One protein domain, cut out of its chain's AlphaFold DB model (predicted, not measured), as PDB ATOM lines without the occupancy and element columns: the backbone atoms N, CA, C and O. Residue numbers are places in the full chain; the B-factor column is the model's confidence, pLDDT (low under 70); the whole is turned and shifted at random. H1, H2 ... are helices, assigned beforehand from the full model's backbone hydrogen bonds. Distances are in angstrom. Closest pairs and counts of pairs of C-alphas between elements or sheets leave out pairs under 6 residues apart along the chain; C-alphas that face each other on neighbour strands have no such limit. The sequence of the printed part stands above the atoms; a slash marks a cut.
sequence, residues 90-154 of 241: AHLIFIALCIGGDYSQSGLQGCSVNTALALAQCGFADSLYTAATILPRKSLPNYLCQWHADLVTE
ATOM      1  N   ALA A  90      90.824 -18.124 -11.733       87.25
ATOM      2  CA  ALA A  90      89.785 -19.122 -11.973       87.25
ATOM      3  C   ALA A  90      88.472 -18.478 -12.446       87.25
ATOM      4  O   ALA A  90      87.879 -18.961 -13.411       87.25
ATOM      5  N   HIS A  91      88.053 -17.365 -11.829       86.25
ATOM      6  CA  HIS A  91      86.866 -16.616 -12.255       86.25
ATOM      7  C   HIS A  91      86.996 -16.133 -13.701       86.25
ATOM      8  O   HIS A  91      86.076 -16.324 -14.491       86.25
ATOM      9  N   LEU A  92      88.137 -15.546 -14.066       85.19
ATOM     10  CA  LEU A  92      88.349 -15.006 -15.412       85.19
ATOM     11  C   LEU A  92      88.335 -16.093 -16.488       85.19
ATOM     12  O   LEU A  92      87.646 -15.940 -17.493       85.19
ATOM     13  N   ILE A  93      89.033 -17.212 -16.255       84.62
ATOM     14  CA  ILE A  93      89.019 -18.360 -17.173       84.62
ATOM     15  C   ILE A  93      87.595 -18.896 -17.326       84.62
ATOM     16  O   ILE A  93      87.149 -19.165 -18.439       84.62
ATOM     17  N   PHE A  94      86.873 -19.047 -16.217       87.12
ATOM     18  CA  PHE A  94      85.503 -19.542 -16.234       87.12
ATOM     19  C   PHE A  94      84.577 -18.631 -17.047       87.12
ATOM     20  O   PHE A  94      83.853 -19.102 -17.922       87.12
ATOM     21  N   ILE A  95      84.653 -17.320 -16.813       84.06
ATOM     22  CA  ILE A  95      83.872 -16.318 -17.541       84.06
ATOM     23  C   ILE A  95      84.185 -16.374 -19.045       84.06
ATOM     24  O   ILE A  95      83.256 -16.417 -19.851       84.06
ATOM     25  N   ALA A  96      85.463 -16.460 -19.427       82.44
ATOM     26  CA  ALA A  96      85.877 -16.586 -20.825       82.44
ATOM     27  C   ALA A  96      85.342 -17.872 -21.487       82.44
ATOM     28  O   ALA A  96      84.907 -17.846 -22.638       82.44
ATOM     29  N   LEU A  97      85.300 -18.995 -20.759       83.50
ATOM     30  CA  LEU A  97      84.705 -20.243 -21.250       83.50
ATOM     31  C   LEU A  97      83.186 -20.126 -21.453       83.50
ATOM     32  O   LEU A  97      82.655 -20.674 -22.420       83.50
ATOM     33  N   CYS A  98      82.491 -19.427 -20.553       82.56
ATOM     34  CA  CYS A  98      81.039 -19.261 -20.599       82.56
ATOM     35  C   CYS A  98      80.574 -18.291 -21.684       82.56
ATOM     36  O   CYS A  98      79.585 -18.563 -22.355       82.56
ATOM     37  N   ILE A  99      81.251 -17.158 -21.852       81.31
ATOM     38  CA  ILE A  99      80.872 -16.148 -22.851       81.31
ATOM     39  C   ILE A  99      81.379 -16.557 -24.236       81.31
ATOM     40  O   ILE A  99      80.728 -16.301 -25.249       81.31
ATOM     41  N   GLY A 100      82.514 -17.251 -24.267       67.94
ATOM     42  CA  GLY A 100      83.281 -17.473 -25.473       67.94
ATOM     43  C   GLY A 100      84.244 -16.321 -25.751       67.94
ATOM     44  O   GLY A 100      84.154 -15.239 -25.175       67.94
ATOM     45  N   GLY A 101      85.193 -16.588 -26.636       67.56
ATOM     46  CA  GLY A 101      86.268 -15.676 -26.999       67.56
ATOM     47  C   GLY A 101      87.060 -16.209 -28.186       67.56
ATOM     48  O   GLY A 101      86.632 -17.132 -28.885       67.56
ATOM     49  N   ASP A 102      88.244 -15.657 -28.385       65.62
ATOM     50  CA  ASP A 102      89.255 -16.134 -29.331       65.62
ATOM     51  C   ASP A 102      89.646 -17.609 -29.105       65.62
ATOM     52  O   ASP A 102      89.780 -18.362 -30.071       65.62
ATOM     53  N   TYR A 103      89.723 -18.062 -27.848       63.41
ATOM     54  CA  TYR A 103      90.030 -19.462 -27.506       63.41
ATOM     55  C   TYR A 103      88.835 -20.422 -27.611       63.41
ATOM     56  O   TYR A 103      89.025 -21.631 -27.752       63.41
ATOM     57  N   SER A 104      87.600 -19.917 -27.521       62.62
ATOM     58  CA  SER A 104      86.368 -20.717 -27.556       62.62
ATOM     59  C   SER A 104      85.239 -19.915 -28.197       62.62
ATOM     60  O   SER A 104      84.478 -19.233 -27.520       62.62
ATOM     61  N   GLN A 105      85.114 -19.988 -29.522       65.19
ATOM     62  CA  GLN A 105      84.197 -19.114 -30.270       65.19
ATOM     63  C   GLN A 105      82.712 -19.299 -29.932       65.19
ATOM     64  O   GLN A 105      81.912 -18.407 -30.195       65.19
ATOM     65  N   SER A 106      82.312 -20.466 -29.424       69.56
ATOM     66  CA  SER A 106      80.890 -20.799 -29.281       69.56
ATOM     67  C   SER A 106      80.301 -20.449 -27.916       69.56
ATOM     68  O   SER A 106      79.080 -20.327 -27.837       69.56
ATOM     69  N   GLY A 107      81.138 -20.278 -26.881       76.88
ATOM     70  CA  GLY A 107      80.684 -20.048 -25.504       76.88
ATOM     71  C   GLY A 107      79.564 -21.004 -25.063       76.88
ATOM     72  O   GLY A 107      79.348 -22.071 -25.644       76.88
ATOM     73  N   LEU A 108      78.816 -20.611 -24.039       79.25
ATOM     74  CA  LEU A 108      77.541 -21.215 -23.669       79.25
ATOM     75  C   LEU A 108      76.404 -20.376 -24.257       79.25
ATOM     76  O   LEU A 108      76.273 -19.185 -23.967       79.25
ATOM     77  N   GLN A 109      75.540 -21.003 -25.058       77.62
ATOM     78  CA  GLN A 109      74.391 -20.301 -25.628       77.62
ATOM     79  C   GLN A 109      73.481 -19.727 -24.536       77.62
ATOM     80  O   GLN A 109      73.069 -20.432 -23.618       77.62
ATOM     81  N   GLY A 110      73.147 -18.441 -24.664       73.50
ATOM     82  CA  GLY A 110      72.280 -17.736 -23.716       73.50
ATOM     83  C   GLY A 110      72.955 -17.346 -22.396       73.50
ATOM     84  O   GLY A 110      72.292 -16.761 -21.543       73.50
ATOM     85  N   CYS A 111      74.251 -17.625 -22.217       78.62
ATOM     86  CA  CYS A 111      74.990 -17.188 -21.039       78.62
ATOM     87  C   CYS A 111      75.440 -15.732 -21.208       78.62
ATOM     88  O   CYS A 111      76.163 -15.394 -22.143       78.62
ATOM     89  N   SER A 112      74.995 -14.857 -20.306       77.25
ATOM     90  CA  SER A 112      75.455 -13.465 -20.262       77.25
ATOM     91  C   SER A 112      76.681 -13.318 -19.360       77.25
ATOM     92  O   SER A 112      76.900 -14.148 -18.476       77.25
ATOM     93  N   VAL A 113      77.430 -12.218 -19.509       75.44
ATOM     94  CA  VAL A 113      78.559 -11.872 -18.620       75.44
ATOM     95  C   VAL A 113      78.138 -11.895 -17.150       75.44
ATOM     96  O   VAL A 113      78.842 -12.447 -16.313       75.44
ATOM     97  N   ASN A 114      76.961 -11.345 -16.838       75.75
ATOM     98  CA  ASN A 114      76.454 -11.284 -15.468       75.75
ATOM     99  C   ASN A 114      76.148 -12.681 -14.920       75.75
ATOM    100  O   ASN A 114      76.472 -12.979 -13.778       75.75
ATOM    101  N   THR A 115      75.567 -13.551 -15.749       79.44
ATOM    102  CA  THR A 115      75.300 -14.948 -15.380       79.44
ATOM    103  C   THR A 115      76.607 -15.702 -15.136       79.44
ATOM    104  O   THR A 115      76.732 -16.400 -14.134       79.44
ATOM    105  N   ALA A 116      77.592 -15.542 -16.022       81.56
ATOM    106  CA  ALA A 116      78.900 -16.171 -15.888       81.56
ATOM    107  C   ALA A 116      79.643 -15.682 -14.635       81.56
ATOM    108  O   ALA A 116      80.233 -16.486 -13.916       81.56
ATOM    109  N   LEU A 117      79.572 -14.381 -14.343       82.19
ATOM    110  CA  LEU A 117      80.151 -13.782 -13.146       82.19
ATOM    111  C   LEU A 117      79.483 -14.300 -11.867       82.19
ATOM    112  O   LEU A 117      80.187 -14.694 -10.942       82.19
ATOM    113  N   ALA A 118      78.150 -14.351 -11.827       81.62
ATOM    114  CA  ALA A 118      77.415 -14.879 -10.680       81.62
ATOM    115  C   ALA A 118      77.779 -16.350 -10.418       81.62
ATOM    116  O   ALA A 118      78.099 -16.718  -9.291       81.62
ATOM    117  N   LEU A 119      77.827 -17.178 -11.468       83.38
ATOM    118  CA  LEU A 119      78.272 -18.573 -11.374       83.38
ATOM    119  C   LEU A 119      79.712 -18.683 -10.865       83.38
ATOM    120  O   LEU A 119      80.003 -19.519 -10.010       83.38
ATOM    121  N   ALA A 120      80.611 -17.830 -11.358       85.69
ATOM    122  CA  ALA A 120      81.987 -17.798 -10.890       85.69
ATOM    123  C   ALA A 120      82.049 -17.506  -9.383       85.69
ATOM    124  O   ALA A 120      82.688 -18.253  -8.648       85.69
ATOM    125  N   GLN A 121      81.316 -16.487  -8.926       83.88
ATOM    126  CA  GLN A 121      81.254 -16.070  -7.522       83.88
ATOM    127  C   GLN A 121      80.557 -17.085  -6.604       83.88
ATOM    128  O   GLN A 121      80.861 -17.127  -5.414       83.88
ATOM    129  N   CYS A 122      79.691 -17.949  -7.141       85.25
ATOM    130  CA  CYS A 122      79.110 -19.083  -6.411       85.25
ATOM    131  C   CYS A 122      80.115 -20.236  -6.180       85.25
ATOM    132  O   CYS A 122      79.747 -21.270  -5.628       85.25
ATOM    133  N   GLY A 123      81.376 -20.100  -6.611       86.50
ATOM    134  CA  GLY A 123      82.435 -21.094  -6.405       86.50
ATOM    135  C   GLY A 123      82.517 -22.178  -7.484       86.50
ATOM    136  O   GLY A 123      83.397 -23.041  -7.426       86.50
ATOM    137  N   PHE A 124      81.661 -22.132  -8.515       87.94
ATOM    138  CA  PHE A 124      81.716 -23.085  -9.632       87.94
ATOM    139  C   PHE A 124      83.021 -22.969 -10.423       87.94
ATOM    140  O   PHE A 124      83.567 -23.984 -10.865       87.94
ATOM    141  N   ALA A 125      83.541 -21.747 -10.555       89.88
ATOM    142  CA  ALA A 125      84.811 -21.469 -11.211       89.88
ATOM    143  C   ALA A 125      86.001 -22.070 -10.451       89.88
ATOM    144  O   ALA A 125      86.801 -22.786 -11.051       89.88
ATOM    145  N   ASP A 126      86.106 -21.837  -9.138       92.00
ATOM    146  CA  ASP A 126      87.207 -22.370  -8.321       92.00
ATOM    147  C   ASP A 126      87.180 -23.899  -8.267       92.00
ATOM    148  O   ASP A 126      88.215 -24.557  -8.398       92.00
ATOM    149  N   SER A 127      85.980 -24.467  -8.133       92.81
ATOM    150  CA  SER A 127      85.725 -25.905  -8.171       92.81
ATOM    151  C   SER A 127      86.201 -26.528  -9.491       92.81
ATOM    152  O   SER A 127      86.988 -27.481  -9.492       92.81
ATOM    153  N   LEU A 128      85.804 -25.952 -10.631       91.25
ATOM    154  CA  LEU A 128      86.213 -26.426 -11.954       91.25
ATOM    155  C   LEU A 128      87.723 -26.260 -12.186       91.25
ATOM    156  O   LEU A 128      88.377 -27.178 -12.683       91.25
ATOM    157  N   TYR A 129      88.286 -25.115 -11.799       91.31
ATOM    158  CA  TYR A 129      89.712 -24.820 -11.937       91.31
ATOM    159  C   TYR A 129      90.577 -25.783 -11.116       91.31
ATOM    160  O   TYR A 129      91.566 -26.335 -11.608       91.31
ATOM    161  N   THR A 130      90.177 -26.053  -9.874       93.06
ATOM    162  CA  THR A 130      90.853 -27.008  -8.986       93.06
ATOM    163  C   THR A 130      90.817 -28.415  -9.575       93.06
ATOM    164  O   THR A 130      91.835 -29.103  -9.637       93.06
ATOM    165  N   ALA A 131      89.662 -28.843 -10.082       91.56
ATOM    166  CA  ALA A 131      89.536 -30.145 -10.717       91.56
ATOM    167  C   ALA A 131      90.399 -30.269 -11.978       91.56
ATOM    168  O   ALA A 131      91.082 -31.277 -12.154       91.56
ATOM    169  N   ALA A 132      90.420 -29.241 -12.828       90.44
ATOM    170  CA  ALA A 132      91.222 -29.226 -14.048       90.44
ATOM    171  C   ALA A 132      92.737 -29.254 -13.777       90.44
ATOM    172  O   ALA A 132      93.494 -29.776 -14.595       90.44
ATOM    173  N   THR A 133      93.181 -28.708 -12.642       90.62
ATOM    174  CA  THR A 133      94.604 -28.626 -12.277       90.62
ATOM    175  C   THR A 133      95.096 -29.835 -11.485       90.62
ATOM    176  O   THR A 133      96.239 -30.255 -11.668       90.62
ATOM    177  N   ILE A 134      94.258 -30.412 -10.622       93.38
ATOM    178  CA  ILE A 134      94.657 -31.490  -9.707       93.38
ATOM    179  C   ILE A 134      94.292 -32.873 -10.251       93.38
ATOM    180  O   ILE A 134      95.044 -33.833 -10.055       93.38
ATOM    181  N   LEU A 135      93.133 -33.024 -10.901       91.25
ATOM    182  CA  LEU A 135      92.649 -34.352 -11.265       91.25
ATOM    183  C   LEU A 135      93.379 -34.918 -12.489       91.25
ATOM    184  O   LEU A 135      93.641 -34.211 -13.465       91.25
ATOM    185  N   PRO A 136      93.626 -36.242 -12.519       91.81
ATOM    186  CA  PRO A 136      94.083 -36.905 -13.726       91.81
ATOM    187  C   PRO A 136      93.065 -36.740 -14.857       91.81
ATOM    188  O   PRO A 136      91.859 -36.898 -14.656       91.81
ATOM    189  N   ARG A 137      93.554 -36.569 -16.090       89.19
ATOM    190  CA  ARG A 137      92.711 -36.385 -17.288       89.19
ATOM    191  C   ARG A 137      91.663 -37.489 -17.498       89.19
ATOM    192  O   ARG A 137      90.634 -37.237 -18.107       89.19
ATOM    193  N   LYS A 138      91.909 -38.701 -16.987       91.94
ATOM    194  CA  LYS A 138      90.963 -39.832 -17.041       91.94
ATOM    195  C   LYS A 138      89.774 -39.686 -16.085       91.94
ATOM    196  O   LYS A 138      88.718 -40.230 -16.370       91.94
ATOM    197  N   SER A 139      89.949 -38.979 -14.970       89.19
ATOM    198  CA  SER A 139      88.913 -38.769 -13.950       89.19
ATOM    199  C   SER A 139      88.088 -37.510 -14.209       89.19
ATOM    200  O   SER A 139      86.960 -37.406 -13.732       89.19
ATOM    201  N   LEU A 140      88.634 -36.575 -14.991       90.12
ATOM    202  CA  LEU A 140      87.997 -35.303 -15.314       90.12
ATOM    203  C   LEU A 140      86.595 -35.450 -15.949       90.12
ATOM    204  O   LEU A 140      85.706 -34.730 -15.515       90.12
ATOM    205  N   PRO A 141      86.320 -36.386 -16.883       91.38
ATOM    206  CA  PRO A 141      84.978 -36.523 -17.458       91.38
ATOM    207  C   PRO A 141      83.895 -36.857 -16.424       91.38
ATOM    208  O   PRO A 141      82.800 -36.305 -16.480       91.38
ATOM    209  N   ASN A 142      84.211 -37.718 -15.454       90.31
ATOM    210  CA  ASN A 142      83.272 -38.078 -14.389       90.31
ATOM    211  C   ASN A 142      83.016 -36.888 -13.463       90.31
ATOM    212  O   ASN A 142      81.873 -36.635 -13.092       90.31
ATOM    213  N   TYR A 143      84.072 -36.138 -13.138       92.50
ATOM    214  CA  TYR A 143      83.947 -34.906 -12.371       92.50
ATOM    215  C   TYR A 143      83.062 -33.884 -13.088       92.50
ATOM    216  O   TYR A 143      82.135 -33.358 -12.489       92.50
ATOM    217  N   LEU A 144      83.306 -33.647 -14.381       89.69
ATOM    218  CA  LEU A 144      82.523 -32.708 -15.186       89.69
ATOM    219  C   LEU A 144      81.046 -33.102 -15.257       89.69
ATOM    220  O   LEU A 144      80.187 -32.228 -15.244       89.69
ATOM    221  N   CYS A 145      80.744 -34.402 -15.305       87.94
ATOM    222  CA  CYS A 145      79.368 -34.891 -15.280       87.94
ATOM    223  C   CYS A 145      78.658 -34.530 -13.966       87.94
ATOM    224  O   CYS A 145      77.537 -34.027 -14.010       87.94
ATOM    225  N   GLN A 146      79.321 -34.727 -12.820       86.75
ATOM    226  CA  GLN A 146      78.771 -34.348 -11.516       86.75
ATOM    227  C   GLN A 146      78.673 -32.829 -11.362       86.75
ATOM    228  O   GLN A 146      77.615 -32.318 -11.032       86.75
ATOM    229  N   TRP A 147      79.742 -32.106 -11.690       89.56
ATOM    230  CA  TRP A 147      79.791 -30.647 -11.627       89.56
ATOM    231  C   TRP A 147      78.683 -29.998 -12.471       89.56
ATOM    232  O   TRP A 147      78.046 -29.040 -12.046       89.56
ATOM    233  N   HIS A 148      78.401 -30.554 -13.654       84.19
ATOM    234  CA  HIS A 148      77.287 -30.106 -14.487       84.19
ATOM    235  C   HIS A 148      75.929 -30.418 -13.848       84.19
ATOM    236  O   HIS A 148      75.002 -29.622 -13.974       84.19
ATOM    237  N   ALA A 149      75.779 -31.571 -13.190       81.94
ATOM    238  CA  ALA A 149      74.557 -31.884 -12.458       81.94
ATOM    239  C   ALA A 149      74.328 -30.873 -11.326       81.94
ATOM    240  O   ALA A 149      73.239 -30.312 -11.255       81.94
ATOM    241  N   ASP A 150      75.363 -30.567 -10.540       80.88
ATOM    242  CA  ASP A 150      75.298 -29.617  -9.424       80.88
ATOM    243  C   ASP A 150      74.864 -28.220  -9.906       80.88
ATOM    244  O   ASP A 150      73.956 -27.619  -9.333       80.88
ATOM    245  N   LEU A 151      75.412 -27.760 -11.038       76.81
ATOM    246  CA  LEU A 151      75.053 -26.486 -11.675       76.81
ATOM    247  C   LEU A 151      73.573 -26.406 -12.098       76.81
ATOM    248  O   LEU A 151      72.996 -25.323 -12.149       76.81
ATOM    249  N   VAL A 152      72.946 -27.546 -12.405       71.50
ATOM    250  CA  VAL A 152      71.530 -27.628 -12.800       71.50
ATOM    251  C   VAL A 152      70.613 -27.818 -11.587       71.50
ATOM    252  O   VAL A 152      69.478 -27.340 -11.597       71.50
ATOM    253  N   THR A 153      71.074 -28.529 -10.556       60.31
ATOM    254  CA  THR A 153      70.259 -28.895  -9.387       60.31
ATOM    255  C   THR A 153      70.307 -27.886  -8.244       60.31
ATOM    256  O   THR A 153      69.392 -27.885  -7.423       60.31
ATOM    257  N   GLU A 154      71.318 -27.017  -8.197       57.69
ATOM    258  CA  GLU A 154      71.418 -25.903  -7.248       57.69
ATOM    259  C   GLU A 154      71.143 -24.575  -7.979       57.69
ATOM    260  O   GLU A 154      72.073 -23.905  -8.428       57.69
TER     261      GLU A 154
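This is residues 90 to 154 of the 241 residues of the protein "PIN domain-like protein" of Armillaria gallica (UniProt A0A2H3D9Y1). Two helical hairpins, H1 with H2 and H3 with H4, meet at a steep angle, with the first residues of H1, the last of H2 and the first of H3 drawn together at the corner. In one hairpin H2 folds back beside H1 after a long loop, residues 100 to 112; in the other, H4 folds back along H3 after a tight link and stays apart from H1 and H2. You have 65 printed residues with four named helices, in the order H1, H2, H3, H4, and no named strand; the class is all helix. The whole is compact, with a radius of gyration of the C-alphas of 11.7 A, and the C-alphas span 29 by 28 by 18 A.

Start with H1, residues 90 to 99, and look for H2, residues 113 to 121: they form a helical hairpin and touch, the closest C-alphas being those of His 91 and Ala 120, 5.2 A apart. They run opposite ways at a shallow tilt of 32 degrees, only just short of steep. Next find H3, residues 124 to 134, which touches H1; their closest C-alphas, of His 91 and Ala 125, are 5.4 A apart. H1 and H3 run opposite ways at a steep tilt of 69 degrees, only just short of about perpendicular. H2 and H3 are close but not clearly touching, with the C-alphas of Leu 119 and Ala 125 the closest at 7.2 A; they run the same way at a steep tilt of 63 degrees. Go on to H4, residues 140 to 153, which forms a helical hairpin with H3: they touch, with the closest C-alphas, of Ala 132 and Leu 140, 7.0 A apart. They run opposite ways at a shallow tilt of 10 degrees. H4 is apart from H1 and from H2. Two of the three touching pairs are at a shallow tilt, and the packing is mostly aligned, but only just. In H1, H2, H3 and H4, every O i to N i+4 pair is within hydrogen-bond range.

Find C-alpha 90 at (89.785, -19.122, -11.973); from there H1 runs 14.4 A to C-alpha 99. H2 runs 12.2 A from C-alpha 113 to C-alpha 121. Find C-alpha 124 at (81.716, -23.085, -9.632), where H3 begins its 15.4 A. H4, the longest helix, runs 19.8 A from Leu 140 to Thr 153, whose C-alpha is at (70.259, -28.895, -9.387).

The two C-alphas farthest apart are those of Asn 114 and Lys 138, at 32.1 A. The printed part has no cut. The link from H1 to H2 is long, with 13 residues; those from H2 to H3 and from H3 to H4 are tight. The mean pLDDT of the printed part is 82.4, and you will find values under 70 at residues 100 to 106 and 153 to 154.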